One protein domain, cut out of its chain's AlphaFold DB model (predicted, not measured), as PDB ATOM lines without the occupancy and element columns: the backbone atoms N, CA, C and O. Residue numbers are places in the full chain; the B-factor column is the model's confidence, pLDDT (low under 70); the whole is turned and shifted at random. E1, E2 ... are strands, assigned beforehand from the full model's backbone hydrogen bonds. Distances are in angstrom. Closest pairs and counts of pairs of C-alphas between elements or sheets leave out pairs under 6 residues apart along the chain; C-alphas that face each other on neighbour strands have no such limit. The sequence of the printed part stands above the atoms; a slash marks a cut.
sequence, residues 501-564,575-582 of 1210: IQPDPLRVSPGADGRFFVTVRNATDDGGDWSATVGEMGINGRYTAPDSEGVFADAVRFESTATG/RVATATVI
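What this domain is: This is residues 501 to 564 and 575 to 582 of the 1210 residues of the protein "VWFD domain-containing protein" of Deltaproteobacteria bacterium (UniProt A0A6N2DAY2). The domain is a narrow, incompletely closed barrel: the four-stranded sheet E1, E7, E6, E4 is curled, and the short pair E2 and E5 covers part of the open side between edge strands E1 and E4. E3 runs on from E2 along the length. The printed part has 72 residues, no named helix and seven strands, E1 to E7; the class is all strand. The larger sheet is mixed, the smaller antiparallel. The whole is compact, with a radius of gyration of the C-alphas of 12.4 A, and a rod in outline, spanning 40 by 18 by 15 A.

How they stand to each other: Residues 501 to 502 pair antiparallel with residues 517 to 518 of E3, residues 517 to 521, which pairs with no named strand. E1, residues 506 to 508, is parallel to E7, residues 575 to 581, at 29 degrees, with N 506 and O 578 within hydrogen-bond range at 3.0 A. E2, residues 513 to 515, is antiparallel to E5, residues 542 to 544, at 147 degrees, with N 514 and O 543 at 2.8 A. The closest C-alphas of E1 and E2, those of Val 508 and Gly 514, are 6.3 A apart. E2 runs on into E3 at 16 degrees. E4, residues 528 to 532, is antiparallel to E6, residues 550 to 560, at 160 degrees, with N 531 and O 557 at 2.8 A. E4 and E5 are near each other. E6 is antiparallel to E7 at 152 degrees, with N 552 and O 579 at 2.8 A.

Where its parts are: E1 begins at C-alpha 506 (-19.029, 37.189, -15.654) and measures 6.6 A, E2 7.0 A, E3 13.4 A, E4 13.6 A, E5 6.8 A, E6 27.6 A and E7 20.3 A, ending at C-alpha 581 (-24.940, 31.056, -14.467).

The domain as a whole: The C-alphas farthest apart, of Ser 548 and Gly 564, are 40.0 A apart. Residues 565 to 574 are not printed, a gap of 17.0 A between C-alphas 564 and 575. Of the links printed whole, none is long. Mean pLDDT of the printed part is 71.7; 23 residues are under 70, among them 520 to 528 and 560 to 564.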
ATOM      1  N   ILE A 501     -15.418  47.678 -12.640       76.88
ATOM      2  CA  ILE A 501     -15.382  46.239 -12.331       76.88
ATOM      3  C   ILE A 501     -15.334  45.444 -13.642       76.88
ATOM      4  O   ILE A 501     -16.170  45.662 -14.516       76.88
ATOM      5  N   GLN A 502     -14.408  44.490 -13.768       75.50
ATOM      6  CA  GLN A 502     -14.294  43.612 -14.943       75.50
ATOM      7  C   GLN A 502     -14.013  42.145 -14.556       75.50
ATOM      8  O   GLN A 502     -13.313  41.902 -13.575       75.50
ATOM      9  N   PRO A 503     -14.483  41.143 -15.324       60.50
ATOM     10  CA  PRO A 503     -15.386  41.262 -16.469       60.50
ATOM     11  C   PRO A 503     -16.843  41.449 -16.021       60.50
ATOM     12  O   PRO A 503     -17.278  40.811 -15.066       60.50
ATOM     13  N   ASP A 504     -17.615  42.257 -16.747       72.19
ATOM     14  CA  ASP A 504     -19.068  42.374 -16.573       72.19
ATOM     15  C   ASP A 504     -19.766  42.192 -17.940       72.19
ATOM     16  O   ASP A 504     -19.502  42.976 -18.854       72.19
ATOM     17  N   PRO A 505     -20.611  41.157 -18.145       65.38
ATOM     18  CA  PRO A 505     -20.993  40.108 -17.199       65.38
ATOM     19  C   PRO A 505     -19.977  38.957 -17.101       65.38
ATOM     20  O   PRO A 505     -19.452  38.470 -18.108       65.38
ATOM     21  N   LEU A 506     -19.793  38.421 -15.893       78.62
ATOM     22  CA  LEU A 506     -19.029  37.189 -15.654       78.62
ATOM     23  C   LEU A 506     -19.890  35.949 -15.963       78.62
ATOM     24  O   LEU A 506     -21.011  35.831 -15.468       78.62
ATOM     25  N   ARG A 507     -19.361  34.996 -16.743       77.75
ATOM     26  CA  ARG A 507     -20.019  33.707 -17.044       77.75
ATOM     27  C   ARG A 507     -19.356  32.559 -16.286       77.75
ATOM     28  O   ARG A 507     -18.142  32.398 -16.371       77.75
ATOM     29  N   VAL A 508     -20.153  31.763 -15.575       78.50
ATOM     30  CA  VAL A 508     -19.699  30.655 -14.711       78.50
ATOM     31  C   VAL A 508     -20.744  29.533 -14.673       78.50
ATOM     32  O   VAL A 508     -21.930  29.777 -14.864       78.50
ATOM     33  N   SER A 509     -20.328  28.290 -14.425       78.69
ATOM     34  CA  SER A 509     -21.263  27.171 -14.202       78.69
ATOM     35  C   SER A 509     -21.846  27.200 -12.775       78.69
ATOM     36  O   SER A 509     -21.220  27.789 -11.889       78.69
ATOM     37  N   PRO A 510     -23.006  26.566 -12.499       80.25
ATOM     38  CA  PRO A 510     -23.566  26.525 -11.148       80.25
ATOM     39  C   PRO A 510     -22.596  25.916 -10.135       80.25
ATOM     40  O   PRO A 510     -21.936  24.915 -10.425       80.25
ATOM     41  N   GLY A 511     -22.488  26.536  -8.959       73.31
ATOM     42  CA  GLY A 511     -21.563  26.117  -7.898       73.31
ATOM     43  C   GLY A 511     -20.066  26.294  -8.213       73.31
ATOM     44  O   GLY A 511     -19.229  25.904  -7.398       73.31
ATOM     45  N   ALA A 512     -19.697  26.855  -9.374       77.12
ATOM     46  CA  ALA A 512     -18.306  27.075  -9.766       77.12
ATOM     47  C   ALA A 512     -17.780  28.460  -9.344       77.12
ATOM     48  O   ALA A 512     -18.532  29.420  -9.175       77.12
ATOM     49  N   ASP A 513     -16.458  28.570  -9.208       80.06
ATOM     50  CA  ASP A 513     -15.778  29.831  -8.911       80.06
ATOM     51  C   ASP A 513     -15.434  30.622 -10.180       80.06
ATOM     52  O   ASP A 513     -14.842  30.091 -11.119       80.06
ATOM     53  N   GLY A 514     -15.682  31.928 -10.139       76.94
ATOM     54  CA  GLY A 514     -15.105  32.927 -11.030       76.94
ATOM     55  C   GLY A 514     -14.446  34.067 -10.248       76.94
ATOM     56  O   GLY A 514     -14.253  34.000  -9.027       76.94
ATOM     57  N   ARG A 515     -14.049  35.130 -10.952       80.62
ATOM     58  CA  ARG A 515     -13.399  36.294 -10.339       80.62
ATOM     59  C   ARG A 515     -13.737  37.579 -11.083       80.62
ATOM     60  O   ARG A 515     -13.638  37.620 -12.305       80.62
ATOM     61  N   PHE A 516     -14.049  38.607 -10.308       78.75
ATOM     62  CA  PHE A 516     -14.079  40.000 -10.718       78.75
ATOM     63  C   PHE A 516     -12.799  40.703 -10.243       78.75
ATOM     64  O   PHE A 516     -12.231  40.372  -9.200       78.75
ATOM     65  N   PHE A 517     -12.355  41.684 -11.008       76.12
ATOM     66  CA  PHE A 517     -11.285  42.617 -10.692       76.12
ATOM     67  C   PHE A 517     -11.890  44.016 -10.614       76.12
ATOM     68  O   PHE A 517     -12.902  44.285 -11.259       76.12
ATOM     69  N   VAL A 518     -11.283  44.898  -9.822       75.62
ATOM     70  CA  VAL A 518     -11.701  46.297  -9.716       75.62
ATOM     71  C   VAL A 518     -10.507  47.209  -9.939       75.62
ATOM     72  O   VAL A 518      -9.409  46.932  -9.454       75.62
ATOM     73  N   THR A 519     -10.734  48.298 -10.662       70.69
ATOM     74  CA  THR A 519      -9.774  49.383 -10.843       70.69
ATOM     75  C   THR A 519     -10.392  50.660 -10.291       70.69
ATOM     76  O   THR A 519     -11.503  51.032 -10.669       70.69
ATOM     77  N   VAL A 520      -9.674  51.323  -9.384       64.31
ATOM     78  CA  VAL A 520     -10.071  52.602  -8.785       64.31
ATOM     79  C   VAL A 520      -9.087  53.668  -9.263       64.31
ATOM     80  O   VAL A 520      -7.888  53.562  -9.013       64.31
ATOM     81  N   ARG A 521      -9.581  54.674  -9.987       58.72
ATOM     82  CA  ARG A 521      -8.786  55.763 -10.576       58.72
ATOM     83  C   ARG A 521      -9.039  57.075  -9.829       58.72
ATOM     84  O   ARG A 521     -10.119  57.292  -9.280       58.72
ATOM     85  N   ASN A 522      -8.037  57.959  -9.824       55.34
ATOM     86  CA  ASN A 522      -8.040  59.251  -9.115       55.34
ATOM     87  C   ASN A 522      -8.281  59.151  -7.588       55.34
ATOM     88  O   ASN A 522      -8.861  60.056  -6.986       55.34
ATOM     89  N   ALA A 523      -7.813  58.070  -6.957       54.53
ATOM     90  CA  ALA A 523      -7.819  57.867  -5.506       54.53
ATOM     91  C   ALA A 523      -6.386  57.683  -4.968       54.53
ATOM     92  O   ALA A 523      -5.482  57.314  -5.716       54.53
ATOM     93  N   THR A 524      -6.167  57.939  -3.674       47.47
ATOM     94  CA  THR A 524      -4.850  57.748  -3.025       47.47
ATOM     95  C   THR A 524      -4.573  56.313  -2.574       47.47
ATOM     96  O   THR A 524      -3.461  56.006  -2.142       47.47
ATOM     97  N   ASP A 525      -5.587  55.460  -2.641       53.09
ATOM     98  CA  ASP A 525      -5.611  54.089  -2.160       53.09
ATOM     99  C   ASP A 525      -6.640  53.271  -2.959       53.09
ATOM    100  O   ASP A 525      -7.628  53.800  -3.465       53.09
ATOM    101  N   ASP A 526      -6.387  51.971  -3.098       54.09
ATOM    102  CA  ASP A 526      -7.156  50.996  -3.886       54.09
ATOM    103  C   ASP A 526      -8.142  50.173  -3.022       54.09
ATOM    104  O   ASP A 526      -8.626  49.111  -3.415       54.09
ATOM    105  N   GLY A 527      -8.451  50.675  -1.822       58.62
ATOM    106  CA  GLY A 527      -9.299  50.022  -0.829       58.62
ATOM    107  C   GLY A 527     -10.801  50.050  -1.140       58.62
ATOM    108  O   GLY A 527     -11.375  51.067  -1.545       58.62
ATOM    109  N   GLY A 528     -11.467  48.927  -0.876       69.94
ATOM    110  CA  GLY A 528     -12.923  48.810  -0.888       69.94
ATOM    111  C   GLY A 528     -13.401  47.404  -0.538       69.94
ATOM    112  O   GLY A 528     -12.627  46.442  -0.567       69.94
ATOM    113  N   ASP A 529     -14.680  47.301  -0.191       78.19
ATOM    114  CA  ASP A 529     -15.306  46.074   0.292       78.19
ATOM    115  C   ASP A 529     -16.166  45.420  -0.800       78.19
ATOM    116  O   ASP A 529     -17.008  46.056  -1.437       78.19
ATOM    117  N   TRP A 530     -15.962  44.115  -1.001       77.88
ATOM    118  CA  TRP A 530     -16.755  43.292  -1.916       77.88
ATOM    119  C   TRP A 530     -17.928  42.633  -1.187       77.88
ATOM    120  O   TRP A 530     -17.764  42.046  -0.115       77.88
ATOM    121  N   SER A 531     -19.098  42.634  -1.816       79.62
ATOM    122  CA  SER A 531     -20.281  41.886  -1.382       79.62
ATOM    123  C   SER A 531     -21.000  41.259  -2.581       79.62
ATOM    124  O   SER A 531     -20.792  41.662  -3.723       79.62
ATOM    125  N   ALA A 532     -21.837  40.252  -2.334       78.75
ATOM    126  CA  ALA A 532     -22.706  39.661  -3.348       78.75
ATOM    127  C   ALA A 532     -24.149  39.592  -2.842       78.75
ATOM    128  O   ALA A 532     -24.393  39.360  -1.656       78.75
ATOM    129  N   THR A 533     -25.099  39.792  -3.752       76.50
ATOM    130  CA  THR A 533     -26.543  39.669  -3.493       76.50
ATOM    131  C   THR A 533     -27.048  38.244  -3.739       76.50
ATOM    132  O   THR A 533     -28.010  37.815  -3.099       76.50
ATOM    133  N   VAL A 534     -26.379  37.497  -4.625       71.50
ATOM    134  CA  VAL A 534     -26.641  36.088  -4.957       71.50
ATOM    135  C   VAL A 534     -25.301  35.384  -5.189       71.50
ATOM    136  O   VAL A 534     -24.449  35.938  -5.876       71.50
ATOM    137  N   GLY A 535     -25.112  34.167  -4.669       77.50
ATOM    138  CA  GLY A 535     -23.805  33.485  -4.635       77.50
ATOM    139  C   GLY A 535     -22.993  33.843  -3.382       77.50
ATOM    140  O   GLY A 535     -23.499  34.529  -2.493       77.50
ATOM    141  N   GLU A 536     -21.745  33.379  -3.292       81.50
ATOM    142  CA  GLU A 536     -20.830  33.728  -2.190       81.50
ATOM    143  C   GLU A 536     -19.663  34.589  -2.692       81.50
ATOM    144  O   GLU A 536     -19.057  34.297  -3.722       81.50
ATOM    145  N   MET A 537     -19.325  35.647  -1.946       82.62
ATOM    146  CA  MET A 537     -18.216  36.548  -2.275       82.62
ATOM    147  C   MET A 537     -17.043  36.348  -1.316       82.62
ATOM    148  O   MET A 537     -17.184  36.472  -0.099       82.62
ATOM    149  N   GLY A 538     -15.874  36.046  -1.872       68.50
ATOM    150  CA  GLY A 538     -14.611  35.947  -1.153       68.50
ATOM    151  C   GLY A 538     -13.782  37.230  -1.232       68.50
ATOM    152  O   GLY A 538     -14.024  38.117  -2.048       68.50
ATOM    153  N   ILE A 539     -12.739  37.295  -0.402       60.16
ATOM    154  CA  ILE A 539     -11.751  38.380  -0.449       60.16
ATOM    155  C   ILE A 539     -11.093  38.484  -1.837       60.16
ATOM    156  O   ILE A 539     -10.858  37.474  -2.505       60.16
ATOM    157  N   ASN A 540     -10.751  39.711  -2.236       65.06
ATOM    158  CA  ASN A 540     -10.057  40.037  -3.488       65.06
ATOM    159  C   ASN A 540     -10.812  39.580  -4.756       65.06
ATOM    160  O   ASN A 540     -10.209  39.014  -5.673       65.06
ATOM    161  N   GLY A 541     -12.132  39.797  -4.798       73.06
ATOM    162  CA  GLY A 541     -12.928  39.675  -6.023       73.06
ATOM    163  C   GLY A 541     -13.308  38.250  -6.456       73.06
ATOM    164  O   GLY A 541     -13.888  38.075  -7.525       73.06
ATOM    165  N   ARG A 542     -13.022  37.204  -5.665       80.62
ATOM    166  CA  ARG A 542     -13.467  35.829  -5.983       80.62
ATOM    167  C   ARG A 542     -14.972  35.683  -5.740       80.62
ATOM    168  O   ARG A 542     -15.428  35.954  -4.635       80.62
ATOM    169  N   TYR A 543     -15.697  35.175  -6.731       85.19
ATOM    170  CA  TYR A 543     -17.144  34.962  -6.686       85.19
ATOM    171  C   TYR A 543     -17.472  33.483  -6.914       85.19
ATOM    172  O   TYR A 543     -17.027  32.913  -7.908       85.19
ATOM    173  N   THR A 544     -18.253  32.867  -6.032       84.81
ATOM    174  CA  THR A 544     -18.743  31.491  -6.184       84.81
ATOM    175  C   THR A 544     -20.216  31.528  -6.592       84.81
ATOM    176  O   THR A 544     -21.054  32.089  -5.881       84.81
ATOM    177  N   ALA A 545     -20.529  30.944  -7.749       82.62
ATOM    178  CA  ALA A 545     -21.864  30.965  -8.332       82.62
ATOM    179  C   ALA A 545     -22.886  30.175  -7.487       82.62
ATOM    180  O   ALA A 545     -22.534  29.137  -6.923       82.62
ATOM    181  N   PRO A 546     -24.164  30.595  -7.437       79.00
ATOM    182  CA  PRO A 546     -25.235  29.767  -6.887       79.00
ATOM    183  C   PRO A 546     -25.411  28.457  -7.680       79.00
ATOM    184  O   PRO A 546     -25.115  28.394  -8.871       79.00
ATOM    185  N   ASP A 547     -25.987  27.432  -7.048       78.62
ATOM    186  CA  ASP A 547     -26.346  26.158  -7.704       78.62
ATOM    187  C   ASP A 547     -27.533  26.279  -8.691       78.62
ATOM    188  O   ASP A 547     -27.905  25.312  -9.352       78.62
ATOM    189  N   SER A 548     -28.165  27.454  -8.777       71.31
ATOM    190  CA  SER A 548     -29.294  27.743  -9.665       71.31
ATOM    191  C   SER A 548     -28.861  28.540 -10.892       71.31
ATOM    192  O   SER A 548     -28.287  29.620 -10.756       71.31
ATOM    193  N   GLU A 549     -29.223  28.054 -12.075       74.81
ATOM    194  CA  GLU A 549     -29.014  28.753 -13.346       74.81
ATOM    195  C   GLU A 549     -29.865  30.028 -13.471       74.81
ATOM    196  O   GLU A 549     -30.990  30.101 -12.967       74.81
ATOM    197  N   GLY A 550     -29.332  31.029 -14.171       71.94
ATOM    198  CA  GLY A 550     -29.985  32.314 -14.407       71.94
ATOM    199  C   GLY A 550     -29.006  33.444 -14.735       71.94
ATOM    200  O   GLY A 550     -27.794  33.323 -14.562       71.94
ATOM    201  N   VAL A 551     -29.548  34.573 -15.194       75.12
ATOM    202  CA  VAL A 551     -28.817  35.846 -15.287       75.12
ATOM    203  C   VAL A 551     -29.174  36.675 -14.057       75.12
ATOM    204  O   VAL A 551     -30.342  37.000 -13.846       75.12
ATOM    205  N   PHE A 552     -28.171  37.009 -13.255       74.19
ATOM    206  CA  PHE A 552     -28.303  37.746 -12.006       74.19
ATOM    207  C   PHE A 552     -27.663  39.129 -12.180       74.19
ATOM    208  O   PHE A 552     -26.445  39.284 -12.087       74.19
ATOM    209  N   ALA A 553     -28.495  40.130 -12.480       67.31
ATOM    210  CA  ALA A 553     -28.088  41.533 -12.450       67.31
ATOM    211  C   ALA A 553     -27.753  41.953 -11.008       67.31
ATOM    212  O   ALA A 553     -28.354  41.441 -10.062       67.31
ATOM    213  N   ASP A 554     -26.784  42.855 -10.854       74.50
ATOM    214  CA  ASP A 554     -26.268  43.341  -9.564       74.50
ATOM    215  C   ASP A 554     -25.836  42.219  -8.590       74.50
ATOM    216  O   ASP A 554     -25.903  42.369  -7.363       74.50
ATOM    217  N   ALA A 555     -25.404  41.072  -9.133       72.62
ATOM    218  CA  ALA A 555     -25.001  39.891  -8.370       72.62
ATOM    219  C   ALA A 555     -23.822  40.171  -7.433       72.62
ATOM    220  O   ALA A 555     -23.779  39.632  -6.325       72.62
ATOM    221  N   VAL A 556     -22.888  41.019  -7.871       73.38
ATOM    222  CA  VAL A 556     -21.703  41.436  -7.112       73.38
ATOM    223  C   VAL A 556     -21.654  42.957  -7.023       73.38
ATOM    224  O   VAL A 556     -22.046  43.664  -7.947       73.38
ATOM    225  N   ARG A 557     -21.179  43.451  -5.883       81.62
ATOM    226  CA  ARG A 557     -21.132  44.858  -5.493       81.62
ATOM    227  C   ARG A 557     -19.778  45.166  -4.861       81.62
ATOM    228  O   ARG A 557     -19.298  44.393  -4.031       81.62
ATOM    229  N   PHE A 558     -19.190  46.297  -5.224       78.19
ATOM    230  CA  PHE A 558     -17.974  46.830  -4.619       78.19
ATOM    231  C   PHE A 558     -18.216  48.267  -4.161       78.19
ATOM    232  O   PHE A 558     -18.648  49.108  -4.951       78.19
ATOM    233  N   GLU A 559     -17.930  48.541  -2.892       78.50
ATOM    234  CA  GLU A 559     -18.017  49.873  -2.294       78.50
ATOM    235  C   GLU A 559     -16.597  50.350  -1.969       78.50
ATOM    236  O   GLU A 559     -15.895  49.736  -1.160       78.50
ATOM    237  N   SER A 560     -16.134  51.411  -2.637       66.88
ATOM    238  CA  SER A 560     -14.785  51.933  -2.405       66.88
ATOM    239  C   SER A 560     -14.730  52.761  -1.122       66.88
ATOM    240  O   SER A 560     -15.580  53.617  -0.881       66.88
ATOM    241  N   THR A 561     -13.698  52.519  -0.312       61.00
ATOM    242  CA  THR A 561     -13.455  53.217   0.962       61.00
ATOM    243  C   THR A 561     -12.357  54.282   0.867       61.00
ATOM    244  O   THR A 561     -12.085  54.968   1.854       61.00
ATOM    245  N   ALA A 562     -11.756  54.440  -0.315       55.06
ATOM    246  CA  ALA A 562     -10.679  55.385  -0.587       55.06
ATOM    247  C   ALA A 562     -11.163  56.847  -0.645       55.06
ATOM    248  O   ALA A 562     -12.344  57.125  -0.868       55.06
ATOM    249  N   THR A 563     -10.252  57.807  -0.434       53.41
ATOM    250  CA  THR A 563     -10.612  59.239  -0.309       53.41
ATOM    251  C   THR A 563      -9.856  60.160  -1.272       53.41
ATOM    252  O   THR A 563      -8.651  60.037  -1.468       53.41
ATOM    253  N   GLY A 564     -10.577  61.112  -1.878       49.56
ATOM    254  CA  GLY A 564     -10.026  62.080  -2.837       49.56
ATOM    255  C   GLY A 564      -9.374  63.316  -2.196       49.56
ATOM    256  O   GLY A 564      -9.772  63.768  -1.120       49.56
ATOM    257  N   ARG A 575     -20.251  50.434  -6.961       77.44
ATOM    258  CA  ARG A 575     -20.453  49.812  -8.276       77.44
ATOM    259  C   ARG A 575     -20.991  48.397  -8.127       77.44
ATOM    260  O   ARG A 575     -20.724  47.713  -7.143       77.44
ATOM    261  N   VAL A 576     -21.745  47.964  -9.129       74.12
ATOM    262  CA  VAL A 576     -22.385  46.648  -9.212       74.12
ATOM    263  C   VAL A 576     -22.084  46.011 -10.566       74.12
ATOM    264  O   VAL A 576     -21.863  46.734 -11.535       74.12
ATOM    265  N   ALA A 577     -22.043  44.678 -10.610       69.06
ATOM    266  CA  ALA A 577     -21.734  43.878 -11.794       69.06
ATOM    267  C   ALA A 577     -22.632  42.629 -11.883       69.06
ATOM    268  O   ALA A 577     -23.141  42.121 -10.874       69.06
ATOM    269  N   THR A 578     -22.820  42.122 -13.101       72.50
ATOM    270  CA  THR A 578     -23.747  41.034 -13.446       72.50
ATOM    271  C   THR A 578     -23.038  39.678 -13.522       72.50
ATOM    272  O   THR A 578     -21.949  39.544 -14.083       72.50
ATOM    273  N   ALA A 579     -23.692  38.626 -13.020       63.44
ATOM    274  CA  ALA A 579     -23.237  37.242 -13.162       63.44
ATOM    275  C   ALA A 579     -24.248  36.410 -13.968       63.44
ATOM    276  O   ALA A 579     -25.456  36.490 -13.757       63.44
ATOM    277  N   THR A 580     -23.761  35.590 -14.898       73.44
ATOM    278  CA  THR A 580     -24.571  34.663 -15.704       73.44
ATOM    279  C   THR A 580     -24.168  33.226 -15.395       73.44
ATOM    280  O   THR A 580     -23.015  32.846 -15.605       73.44
ATOM    281  N   VAL A 581     -25.130  32.436 -14.920       73.12
ATOM    282  CA  VAL A 581     -24.940  31.056 -14.467       73.12
ATOM    283  C   VAL A 581     -25.706  30.101 -15.379       73.12
ATOM    284  O   VAL A 581     -26.928  30.205 -15.470       73.12
ATOM    285  N   ILE A 582     -25.008  29.184 -16.052       67.25
ATOM    286  CA  ILE A 582     -25.592  28.247 -17.032       67.25
ATOM    287  C   ILE A 582     -24.950  26.856 -16.940       67.25
ATOM    288  O   ILE A 582     -23.744  26.751 -16.697       67.25
TER     289      ILE A 582